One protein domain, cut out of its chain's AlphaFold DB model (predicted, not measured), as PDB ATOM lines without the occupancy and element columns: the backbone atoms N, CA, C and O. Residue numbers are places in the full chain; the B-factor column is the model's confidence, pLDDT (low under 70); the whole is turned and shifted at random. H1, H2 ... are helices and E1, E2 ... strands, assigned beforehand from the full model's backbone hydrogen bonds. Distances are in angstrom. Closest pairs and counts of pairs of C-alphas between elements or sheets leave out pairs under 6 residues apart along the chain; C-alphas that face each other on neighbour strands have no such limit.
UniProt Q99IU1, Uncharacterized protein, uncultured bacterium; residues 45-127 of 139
ATOM      1  N   TYR A  45     136.372 156.378 176.333       53.50
ATOM      2  CA  TYR A  45     137.713 156.926 176.115       53.50
ATOM      3  C   TYR A  45     137.663 157.980 175.003       53.50
ATOM      4  O   TYR A  45     137.118 157.670 173.940       53.50
ATOM      5  N   PRO A  46     138.256 159.175 175.187       62.53
ATOM      6  CA  PRO A  46     138.365 160.143 174.105       62.53
ATOM      7  C   PRO A  46     139.187 159.536 172.959       62.53
ATOM      8  O   PRO A  46     140.337 159.125 173.140       62.53
ATOM      9  N   VAL A  47     138.566 159.445 171.781       66.94
ATOM     10  CA  VAL A  47     139.197 159.008 170.533       66.94
ATOM     11  C   VAL A  47     139.388 160.207 169.614       66.94
ATOM     12  O   VAL A  47     138.477 160.997 169.387       66.94
ATOM     13  N   LEU A  48     140.591 160.330 169.073       69.81
ATOM     14  CA  LEU A  48     140.943 161.281 168.037       69.81
ATOM     15  C   LEU A  48     140.527 160.724 166.687       69.81
ATOM     16  O   LEU A  48     141.142 159.767 166.219       69.81
ATOM     17  N   CYS A  49     139.537 161.341 166.054       73.25
ATOM     18  CA  CYS A  49     139.194 161.040 164.672       73.25
ATOM     19  C   CYS A  49     139.784 162.107 163.747       73.25
ATOM     20  O   CYS A  49     139.519 163.296 163.923       73.25
ATOM     21  N   ILE A  50     140.559 161.678 162.757       73.88
ATOM     22  CA  ILE A  50     141.140 162.534 161.722       73.88
ATOM     23  C   ILE A  50     140.630 162.029 160.382       73.88
ATOM     24  O   ILE A  50     140.927 160.899 159.993       73.88
ATOM     25  N   GLU A  51     139.863 162.846 159.674       74.94
ATOM     26  CA  GLU A  51     139.488 162.550 158.296       74.94
ATOM     27  C   GLU A  51     140.618 162.962 157.345       74.94
ATOM     28  O   GLU A  51     141.058 164.110 157.347       74.94
ATOM     29  N   SER A  52     141.105 162.018 156.540       73.38
ATOM     30  CA  SER A  52     142.100 162.273 155.499       73.38
ATOM     31  C   SER A  52     141.897 161.320 154.322       73.38
ATOM     32  O   SER A  52     141.598 160.138 154.499       73.38
ATOM     33  N   CYS A  53     142.036 161.841 153.099       67.00
ATOM     34  CA  CYS A  53     141.900 161.083 151.848       67.00
ATOM     35  C   CYS A  53     140.616 160.221 151.748       67.00
ATOM     36  O   CYS A  53     140.645 159.124 151.183       67.00
ATOM     37  N   GLY A  54     139.493 160.710 152.291       69.56
ATOM     38  CA  GLY A  54     138.198 160.019 152.263       69.56
ATOM     39  C   GLY A  54     138.078 158.851 153.247       69.56
ATOM     40  O   GLY A  54     137.220 157.987 153.072       69.56
ATOM     41  N   MET A  55     138.947 158.784 154.261       74.94
ATOM     42  CA  MET A  55     138.834 157.826 155.357       74.94
ATOM     43  C   MET A  55     139.056 158.488 156.716       74.94
ATOM     44  O   MET A  55     139.779 159.473 156.834       74.94
ATOM     45  N   ILE A  56     138.466 157.904 157.757       75.44
ATOM     46  CA  ILE A  56     138.578 158.400 159.130       75.44
ATOM     47  C   ILE A  56     139.586 157.538 159.889       75.44
ATOM     48  O   ILE A  56     139.372 156.341 160.100       75.44
ATOM     49  N   PHE A  57     140.687 158.146 160.317       79.19
ATOM     50  CA  PHE A  57     141.663 157.544 161.214       79.19
ATOM     51  C   PHE A  57     141.252 157.779 162.661       79.19
ATOM     52  O   PHE A  57     140.980 158.911 163.034       79.19
ATOM     53  N   GLN A  58     141.236 156.727 163.477       76.62
ATOM     54  CA  GLN A  58     140.864 156.810 164.890       76.62
ATOM     55  C   GLN A  58     142.054 156.421 165.768       76.62
ATOM     56  O   GLN A  58     142.595 155.323 165.619       76.62
ATOM     57  N   PHE A  59     142.447 157.296 166.692       77.94
ATOM     58  CA  PHE A  59     143.560 157.074 167.615       77.94
ATOM     59  C   PHE A  59     143.135 157.343 169.054       77.94
ATOM     60  O   PHE A  59     142.456 158.319 169.341       77.94
ATOM     61  N   THR A  60     143.571 156.508 169.990       72.81
ATOM     62  CA  THR A  60     143.331 156.727 171.428       72.81
ATOM     63  C   THR A  60     144.495 157.458 172.101       72.81
ATOM     64  O   THR A  60     144.422 157.807 173.276       72.81
ATOM     65  N   SER A  61     145.627 157.612 171.410       72.00
ATOM     66  CA  SER A  61     146.834 158.217 171.972       72.00
ATOM     67  C   SER A  61     147.725 158.816 170.893       72.00
ATOM     68  O   SER A  61     147.801 158.286 169.780       72.00
ATOM     69  N   ARG A  62     148.467 159.863 171.257       76.06
ATOM     70  CA  ARG A  62     149.520 160.440 170.423       76.06
ATOM     71  C   ARG A  62     150.559 159.414 169.960       76.06
ATOM     72  O   ARG A  62     150.939 159.432 168.796       76.06
ATOM     73  N   GLU A  63     150.951 158.457 170.797       76.31
ATOM     74  CA  GLU A  63     151.949 157.456 170.388       76.31
ATOM     75  C   GLU A  63     151.451 156.552 169.248       76.31
ATOM     76  O   GLU A  63     152.234 156.102 168.404       76.31
ATOM     77  N   GLN A  64     150.138 156.299 169.182       77.56
ATOM     78  CA  GLN A  64     149.536 155.557 168.072       77.56
ATOM     79  C   GLN A  64     149.558 156.376 166.780       77.56
ATOM     80  O   GLN A  64     149.852 155.821 165.720       77.56
ATOM     81  N   LEU A  65     149.292 157.681 166.880       82.31
ATOM     82  CA  LEU A  65     149.393 158.620 165.765       82.31
ATOM     83  C   LEU A  65     150.834 158.672 165.236       82.31
ATOM     84  O   LEU A  65     151.059 158.466 164.045       82.31
ATOM     85  N   ASP A  66     151.821 158.817 166.124       82.62
ATOM     86  CA  ASP A  66     153.240 158.843 165.752       82.62
ATOM     87  C   ASP A  66     153.691 157.517 165.124       82.62
ATOM     88  O   ASP A  66     154.426 157.499 164.136       82.62
ATOM     89  N   THR A  67     153.224 156.382 165.653       83.62
ATOM     90  CA  THR A  67     153.508 155.058 165.076       83.62
ATOM     91  C   THR A  67     152.890 154.912 163.683       83.62
ATOM     92  O   THR A  67     153.522 154.349 162.784       83.62
ATOM     93  N   CYS A  68     151.685 155.448 163.472       84.25
ATOM     94  CA  CYS A  68     151.036 155.485 162.163       84.25
ATOM     95  C   CYS A  68     151.859 156.310 161.163       84.25
ATOM     96  O   CYS A  68     152.222 155.794 160.105       84.25
ATOM     97  N   ILE A  69     152.244 157.536 161.537       85.06
ATOM     98  CA  ILE A  69     153.067 158.431 160.710       85.06
ATOM     99  C   ILE A  69     154.401 157.762 160.352       85.06
ATOM    100  O   ILE A  69     154.766 157.700 159.178       85.06
ATOM    101  N   LYS A  70     155.098 157.168 161.331       86.69
ATOM    102  CA  LYS A  70     156.355 156.426 161.106       86.69
ATOM    103  C   LYS A  70     156.180 155.268 160.116       86.69
ATOM    104  O   LYS A  70     157.035 155.048 159.255       86.69
ATOM    105  N   THR A  71     155.066 154.542 160.211       85.06
ATOM    106  CA  THR A  71     154.753 153.411 159.320       85.06
ATOM    107  C   THR A  71     154.400 153.875 157.902       85.06
ATOM    108  O   THR A  71     154.774 153.220 156.933       85.06
ATOM    109  N   LEU A  72     153.700 155.004 157.752       83.94
ATOM    110  CA  LEU A  72     153.363 155.574 156.441       83.94
ATOM    111  C   LEU A  72     154.566 156.246 155.763       83.94
ATOM    112  O   LEU A  72     154.656 156.242 154.536       83.94
ATOM    113  N   SER A  73     155.499 156.786 156.552       84.62
ATOM    114  CA  SER A  73     156.692 157.483 156.062       84.62
ATOM    115  C   SER A  73     157.799 156.549 155.552       84.62
ATOM    116  O   SER A  73     158.750 157.020 154.926       84.62
ATOM    117  N   THR A  74     157.727 155.241 155.809       83.31
ATOM    118  CA  THR A  74     158.784 154.301 155.410       83.31
ATOM    119  C   THR A  74     158.760 154.032 153.898       83.31
ATOM    120  O   THR A  74     157.702 153.810 153.302       83.31
ATOM    121  N   ARG A  75     159.939 154.047 153.257       83.38
ATOM    122  CA  ARG A  75     160.120 153.778 151.818       83.38
ATOM    123  C   ARG A  75     161.169 152.669 151.630       83.38
ATOM    124  O   ARG A  75     162.320 152.901 151.990       83.38
ATOM    125  N   PRO A  76     160.818 151.490 151.078       77.81
ATOM    126  CA  PRO A  76     159.483 151.057 150.643       77.81
ATOM    127  C   PRO A  76     158.513 150.835 151.818       77.81
ATOM    128  O   PRO A  76     158.941 150.650 152.957       77.81
ATOM    129  N   LEU A  77     157.204 150.846 151.530       78.31
ATOM    130  CA  LEU A  77     156.162 150.648 152.544       78.31
ATOM    131  C   LEU A  77     156.384 149.299 153.251       78.31
ATOM    132  O   LEU A  77     156.592 148.289 152.565       78.31
ATOM    133  N   PRO A  78     156.342 149.238 154.591       76.00
ATOM    134  CA  PRO A  78     156.558 147.989 155.297       76.00
ATOM    135  C   PRO A  78     155.475 146.985 154.907       76.00
ATOM    136  O   PRO A  78     154.280 147.275 154.959       76.00
ATOM    137  N   SER A  79     155.891 145.783 154.513       75.06
ATOM    138  CA  SER A  79     154.935 144.725 154.210       75.06
ATOM    139  C   SER A  79     154.165 144.352 155.475       75.06
ATOM    140  O   SER A  79     154.737 144.251 156.565       75.06
ATOM    141  N   SER A  80     152.866 144.081 155.339       69.19
ATOM    142  CA  SER A  80     152.033 143.678 156.476       69.19
ATOM    143  C   SER A  80     152.573 142.424 157.178       69.19
ATOM    144  O   SER A  80     152.383 142.265 158.378       69.19
ATOM    145  N   ARG A  81     153.328 141.573 156.461       65.50
ATOM    146  CA  ARG A  81     154.054 140.417 157.015       65.50
ATOM    147  C   ARG A  81     155.186 140.826 157.966       65.50
ATOM    148  O   ARG A  81     155.331 140.219 159.021       65.50
ATOM    149  N   ARG A  82     155.962 141.863 157.625       71.56
ATOM    150  CA  ARG A  82     157.025 142.397 158.494       71.56
ATOM    151  C   ARG A  82     156.438 143.021 159.759       71.56
ATOM    152  O   ARG A  82     156.953 142.788 160.845       71.56
ATOM    153  N   LEU A  83     155.333 143.755 159.629       69.62
ATOM    154  CA  LEU A  83     154.642 144.365 160.773       69.62
ATOM    155  C   LEU A  83     153.964 143.319 161.671       69.62
ATOM    156  O   LEU A  83     154.010 143.433 162.894       69.62
ATOM    157  N   ALA A  84     153.391 142.269 161.078       65.94
ATOM    158  CA  ALA A  84     152.838 141.127 161.803       65.94
ATOM    159  C   ALA A  84     153.902 140.401 162.640       65.94
ATOM    160  O   ALA A  84     153.649 140.086 163.803       65.94
ATOM    161  N   ALA A  85     155.098 140.193 162.075       66.31
ATOM    162  CA  ALA A  85     156.216 139.555 162.769       66.31
ATOM    163  C   ALA A  85     156.686 140.364 163.991       66.31
ATOM    164  O   ALA A  85     156.916 139.787 165.047       66.31
ATOM    165  N   ILE A  86     156.747 141.698 163.882       69.38
ATOM    166  CA  ILE A  86     157.125 142.588 164.997       69.38
ATOM    167  C   ILE A  86     156.102 142.524 166.145       69.38
ATOM    168  O   ILE A  86     156.474 142.614 167.310       69.38
ATOM    169  N   ARG A  87     154.809 142.353 165.833       66.50
ATOM    170  CA  ARG A  87     153.724 142.317 166.833       66.50
ATOM    171  C   ARG A  87     153.526 140.942 167.491       66.50
ATOM    172  O   ARG A  87     152.780 140.851 168.459       66.50
ATOM    173  N   GLY A  88     154.142 139.883 166.962       55.53
ATOM    174  CA  GLY A  88     154.198 138.561 167.595       55.53
ATOM    175  C   GLY A  88     152.871 137.801 167.747       55.53
ATOM    176  O   GLY A  88     152.814 136.896 168.570       55.53
ATOM    177  N   GLY A  89     151.795 138.127 167.009       54.34
ATOM    178  CA  GLY A  89     150.523 137.425 167.264       54.34
ATOM    179  C   GLY A  89     149.315 137.663 166.359       54.34
ATOM    180  O   GLY A  89     148.238 137.175 166.676       54.34
ATOM    181  N   ALA A  90     149.423 138.391 165.243       56.22
ATOM    182  CA  ALA A  90     148.300 138.501 164.309       56.22
ATOM    183  C   ALA A  90     148.783 138.410 162.867       56.22
ATOM    184  O   ALA A  90     149.776 139.040 162.516       56.22
ATOM    185  N   GLY A  91     148.089 137.609 162.054       62.03
ATOM    186  CA  GLY A  91     148.488 137.325 160.679       62.03
ATOM    187  C   GLY A  91     148.609 138.586 159.807       62.03
ATOM    188  O   GLY A  91     148.070 139.638 160.156       62.03
ATOM    189  N   PRO A  92     149.266 138.497 158.636       60.53
ATOM    190  CA  PRO A  92     149.543 139.645 157.764       60.53
ATOM    191  C   PRO A  92     148.304 140.482 157.411       60.53
ATOM    192  O   PRO A  92     148.395 141.697 157.257       60.53
ATOM    193  N   ASN A  93     147.131 139.852 157.329       63.06
ATOM    194  CA  ASN A  93     145.880 140.519 156.972       63.06
ATOM    195  C   ASN A  93     145.186 141.213 158.153       63.06
ATOM    196  O   ASN A  93     144.286 142.017 157.929       63.06
ATOM    197  N   ALA A  94     145.618 140.963 159.391       62.16
ATOM    198  CA  ALA A  94     145.059 141.576 160.597       62.16
ATOM    199  C   ALA A  94     145.669 142.955 160.923       62.16
ATOM    200  O   ALA A  94     145.282 143.595 161.903       62.16
ATOM    201  N   HIS A  95     146.645 143.414 160.135       73.12
ATOM    202  CA  HIS A  95     147.279 144.713 160.321       73.12
ATOM    203  C   HIS A  95     146.439 145.837 159.693       73.12
ATOM    204  O   HIS A  95     145.964 145.696 158.574       73.12
ATOM    205  N   TRP A  96     146.303 146.991 160.354       78.44
ATOM    206  CA  TRP A  96     145.495 148.122 159.857       78.44
ATOM    207  C   TRP A  96     145.919 148.607 158.459       78.44
ATOM    208  O   TRP A  96     145.075 149.008 157.663       78.44
ATOM    209  N   LEU A  97     147.206 148.472 158.117       77.19
ATOM    210  CA  LEU A  97     147.735 148.777 156.782       77.19
ATOM    211  C   LEU A  97     147.074 147.943 155.671       77.19
ATOM    212  O   LEU A  97     146.904 148.449 154.566       77.19
ATOM    213  N   SER A  98     146.671 146.689 155.925       77.75
ATOM    214  CA  SER A  98     145.966 145.880 154.916       77.75
ATOM    215  C   SER A  98     144.599 146.490 154.587       77.75
ATOM    216  O   SER A  98     144.235 146.544 153.414       77.75
ATOM    217  N   ARG A  99     143.919 147.040 155.601       77.75
ATOM    218  CA  ARG A  99     142.569 147.617 155.531       77.75
ATOM    219  C   ARG A  99     142.527 149.032 154.957       77.75
ATOM    220  O   ARG A  99     141.443 149.515 154.653       77.75
ATOM    221  N   LEU A 100     143.676 149.694 154.798       79.88
ATOM    222  CA  LEU A 100     143.717 151.006 154.159       79.88
ATOM    223  C   LEU A 100     143.296 150.915 152.681       79.88
ATOM    224  O   LEU A 100     143.761 150.010 151.969       79.88
ATOM    225  N   PRO A 101     142.494 151.872 152.187       80.50
ATOM    226  CA  PRO A 101     142.141 151.954 150.779       80.50
ATOM    227  C   PRO A 101     143.384 152.193 149.912       80.50
ATOM    228  O   PRO A 101     144.369 152.808 150.333       80.50
ATOM    229  N   ALA A 102     143.341 151.704 148.670       79.06
ATOM    230  CA  ALA A 102     144.451 151.822 147.719       79.06
ATOM    231  C   ALA A 102     144.866 153.286 147.482       79.06
ATOM    232  O   ALA A 102     146.055 153.587 147.377       79.06
ATOM    233  N   ASN A 103     143.890 154.198 147.505       75.75
ATOM    234  CA  ASN A 103     144.071 155.640 147.327       75.75
ATOM    235  C   ASN A 103     145.052 156.213 148.362       75.75
ATOM    236  O   ASN A 103     145.953 156.970 148.008       75.75
ATOM    237  N   VAL A 104     144.942 155.769 149.616       78.50
ATOM    238  CA  VAL A 104     145.803 156.190 150.734       78.50
ATOM    239  C   VAL A 104     147.164 155.501 150.693       78.50
ATOM    240  O   VAL A 104     148.165 156.084 151.092       78.50
ATOM    241  N   LYS A 105     147.241 154.275 150.162       79.12
ATOM    242  CA  LYS A 105     148.514 153.553 149.975       79.12
ATOM    243  C   LYS A 105     149.366 154.124 148.837       79.12
ATOM    244  O   LYS A 105     150.576 153.864 148.808       79.12
ATOM    245  N   SER A 106     148.755 154.872 147.914       82.19
ATOM    246  CA  SER A 106     149.447 155.532 146.805       82.19
ATOM    247  C   SER A 106     150.486 156.539 147.323       82.19
ATOM    248  O   SER A 106     150.277 157.139 148.373       82.19
ATOM    249  N   PRO A 107     151.609 156.779 146.621       79.88
ATOM    250  CA  PRO A 107     152.631 157.719 147.086       79.88
ATOM    251  C   PRO A 107     152.087 159.118 147.404       79.88
ATOM    252  O   PRO A 107     152.465 159.690 148.422       79.88
ATOM    253  N   LYS A 108     151.165 159.625 146.572       79.25
ATOM    254  CA  LYS A 108     150.503 160.922 146.773       79.25
ATOM    255  C   LYS A 108     149.558 160.899 147.979       79.25
ATOM    256  O   LYS A 108     149.640 161.784 148.819       79.25
ATOM    257  N   GLY A 109     148.727 159.861 148.100       81.38
ATOM    258  CA  GLY A 109     147.812 159.707 149.236       81.38
ATOM    259  C   GLY A 109     148.539 159.524 150.567       81.38
ATOM    260  O   GLY A 109     148.126 160.090 151.571       81.38
ATOM    261  N   ARG A 110     149.677 158.818 150.575       83.50
ATOM    262  CA  ARG A 110     150.528 158.697 151.767       83.50
ATOM    263  C   ARG A 110     151.105 160.036 152.187       83.50
ATOM    264  O   ARG A 110     151.125 160.319 153.375       83.50
ATOM    265  N   GLN A 111     151.593 160.825 151.231       83.88
ATOM    266  CA  GLN A 111     152.166 162.137 151.518       83.88
ATOM    267  C   GLN A 111     151.107 163.058 152.140       83.88
ATOM    268  O   GLN A 111     151.351 163.608 153.207       83.88
ATOM    269  N   GLN A 112     149.908 163.106 151.548       82.38
ATOM    270  CA  GLN A 112     148.782 163.874 152.087       82.38
ATOM    271  C   GLN A 112     148.375 163.394 153.486       82.38
ATOM    272  O   GLN A 112     148.254 164.197 154.402       82.38
ATOM    273  N   ALA A 113     148.235 162.080 153.680       83.06
ATOM    274  CA  ALA A 113     147.895 161.524 154.985       83.06
ATOM    275  C   ALA A 113     148.962 161.843 156.042       83.06
ATOM    276  O   ALA A 113     148.621 162.154 157.175       83.06
ATOM    277  N   ILE A 114     150.254 161.798 155.700       84.94
ATOM    278  CA  ILE A 114     151.331 162.184 156.624       84.94
ATOM    279  C   ILE A 114     151.226 163.666 156.986       84.94
ATOM    280  O   ILE A 114     151.359 163.999 158.160       84.94
ATOM    281  N   GLU A 115     150.972 164.538 156.013       83.31
ATOM    282  CA  GLU A 115     150.813 165.975 156.245       83.31
ATOM    283  C   GLU A 115     149.637 166.253 157.184       83.31
ATOM    284  O   GLU A 115     149.839 166.865 158.233       83.31
ATOM    285  N   ASP A 116     148.458 165.700 156.892       80.81
ATOM    286  CA  ASP A 116     147.251 165.881 157.706       80.81
ATOM    287  C   ASP A 116     147.449 165.341 159.134       80.81
ATOM    288  O   ASP A 116     147.154 166.019 160.122       80.81
ATOM    289  N   LEU A 117     148.002 164.129 159.264       82.75
ATOM    290  CA  LEU A 117     148.255 163.498 160.560       82.75
ATOM    291  C   LEU A 117     149.329 164.249 161.361       82.75
ATOM    292  O   LEU A 117     149.210 164.366 162.581       82.75
ATOM    293  N   SER A 118     150.371 164.763 160.702       83.19
ATOM    294  CA  SER A 118     151.443 165.522 161.357       83.19
ATOM    295  C   SER A 118     150.985 166.903 161.818       83.19
ATOM    296  O   SER A 118     151.374 167.327 162.906       83.19
ATOM    297  N   ALA A 119     150.109 167.565 161.056       81.44
ATOM    298  CA  ALA A 119     149.496 168.825 161.457       81.44
ATOM    299  C   ALA A 119     148.702 168.646 162.756       81.44
ATOM    300  O   ALA A 119     148.909 169.387 163.713       81.44
ATOM    301  N   VAL A 120     147.882 167.592 162.829       78.88
ATOM    302  CA  VAL A 120     147.148 167.260 164.055       78.88
ATOM    303  C   VAL A 120     148.113 166.889 165.183       78.88
ATOM    304  O   VAL A 120     147.960 167.380 166.297       78.88
ATOM    305  N   ALA A 121     149.153 166.093 164.910       76.75
ATOM    306  CA  ALA A 121     150.152 165.735 165.915       76.75
ATOM    307  C   ALA A 121     150.839 166.967 166.528       76.75
ATOM    308  O   ALA A 121     151.102 166.973 167.726       76.75
ATOM    309  N   LEU A 122     151.113 168.019 165.752       76.12
ATOM    310  CA  LEU A 122     151.673 169.270 166.275       76.12
ATOM    311  C   LEU A 122     150.709 169.999 167.221       76.12
ATOM    312  O   LEU A 122     151.162 170.602 168.190       76.12
ATOM    313  N   GLU A 123     149.401 169.918 166.972       70.75
ATOM    314  CA  GLU A 123     148.383 170.527 167.834       70.75
ATOM    315  C   GLU A 123     148.131 169.737 169.128       70.75
ATOM    316  O   GLU A 123     147.736 170.315 170.142       70.75
ATOM    317  N   LEU A 124     148.386 168.425 169.134       68.62
ATOM    318  CA  LEU A 124     148.285 167.615 170.347       68.62
ATOM    319  C   LEU A 124     149.382 167.975 171.352       68.62
ATOM    320  O   LEU A 124     150.565 167.936 171.039       68.62
ATOM    321  N   ALA A 125     149.026 168.208 172.612       65.06
ATOM    322  CA  ALA A 125     150.016 168.280 173.682       65.06
ATOM    323  C   ALA A 125     150.622 166.880 173.970       65.06
ATOM    324  O   ALA A 125     149.948 165.860 173.793       65.06
ATOM    325  N   PRO A 126     151.886 166.786 174.436       62.00
ATOM    326  CA  PRO A 126     152.552 165.504 174.716       62.00
ATOM    327  C   PRO A 126     151.885 164.694 175.840       62.00
ATOM    328  O   PRO A 126     152.101 163.492 175.947       62.00
ATOM    329  N   ASN A 127     151.039 165.323 176.658       57.97
ATOM    330  CA  ASN A 127     150.288 164.692 177.744       57.97
ATOM    331  C   ASN A 127     148.932 164.108 177.303       57.97
ATOM    332  O   ASN A 127     148.089 163.838 178.154       57.97
TER     333      ASN A 127
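AT A GLANCE: This is residues 45 to 127 of the 139 residues of an uncharacterized protein of uncultured bacterium (UniProt Q99IU1). Two antiparallel helices, H1 and the longer H5, lie side by side, and a two-stranded hairpin, E1 and E2, covers one side of the pair, with E1 by H5 and E2 by H1. The rest of the domain is a looser part beyond H1, where H2 and H3 are near each other, and H4 forms the corner from which H5 starts. The printed part has 83 residues, with two named strands and then five named helices along it, in the order E1, E2, H1, H2, H3, H4, H5; the sheet, of order E1 - E2, is antiparallel and the class is mostly helix. The whole is compact, with a radius of gyration of the C-alphas of 12.8 A, and spans 32 by 29 by 20 A.

IN THESE COORDINATES: Strand E1, residues 48 to 52, begins at C-alpha 48 (140.943, 161.281, 168.037) and is 12.6 A long; strand E2, residues 55 to 59, is 13.2 A long. Helix H1, residues 62 to 72, is 15.3 A long and begins at C-alpha 62 (149.520, 160.440, 170.423). Helix H2 is residues 80 to 87, 10.6 A long, H3 is residues 96 to 99, 5.2 A, and H4 is residues 102 to 105, 5.0 A. Helix H5, residues 107 to 123, is 24.8 A long and ends at C-alpha 123 (148.383, 170.527, 167.834).

HOW THE PARTS SIT: H1 and H5 touch, the closest C-alphas being those of Ile 69 and Ile 114, 5.8 A apart, at a shallow tilt of 19 degrees, opposite ways. E1 and E2 form a hairpin, antiparallel at 154 degrees; N 50 and O 57, and N 57 and O 50, are within hydrogen-bond range at 2.8 A each. The closest C-alphas of E1 and H5 are those of Ser 52 and Ala 113, 5.9 A apart, and those of E2 and H1 are Phe 59 and Leu 65, 6.3 A. H4 and H5 only just touch, only at the corner, with 3 pairs of C-alphas within 8 A, the closest Val 104 and Arg 110 at 5.4 A. H2 and H3 are close but not clearly touching, with the C-alphas of Ser 80 and Ser 98 6.6 A apart. H1 and H2 are apart. In H1, H2 and H5 every O i to N i+4 pair is within hydrogen-bond range; H3 and H4 are too short for such a pair.

THE WHOLE: The C-alphas farthest apart are those of Tyr 45 and Pro 76, at 34.0 A. The printed part has no cut and no long link. The mean pLDDT of the printed part is 74.7, and 24 residues are under 70: 45 to 48, 53 to 54, 80 to 81, 83 to 94 and 124 to 127.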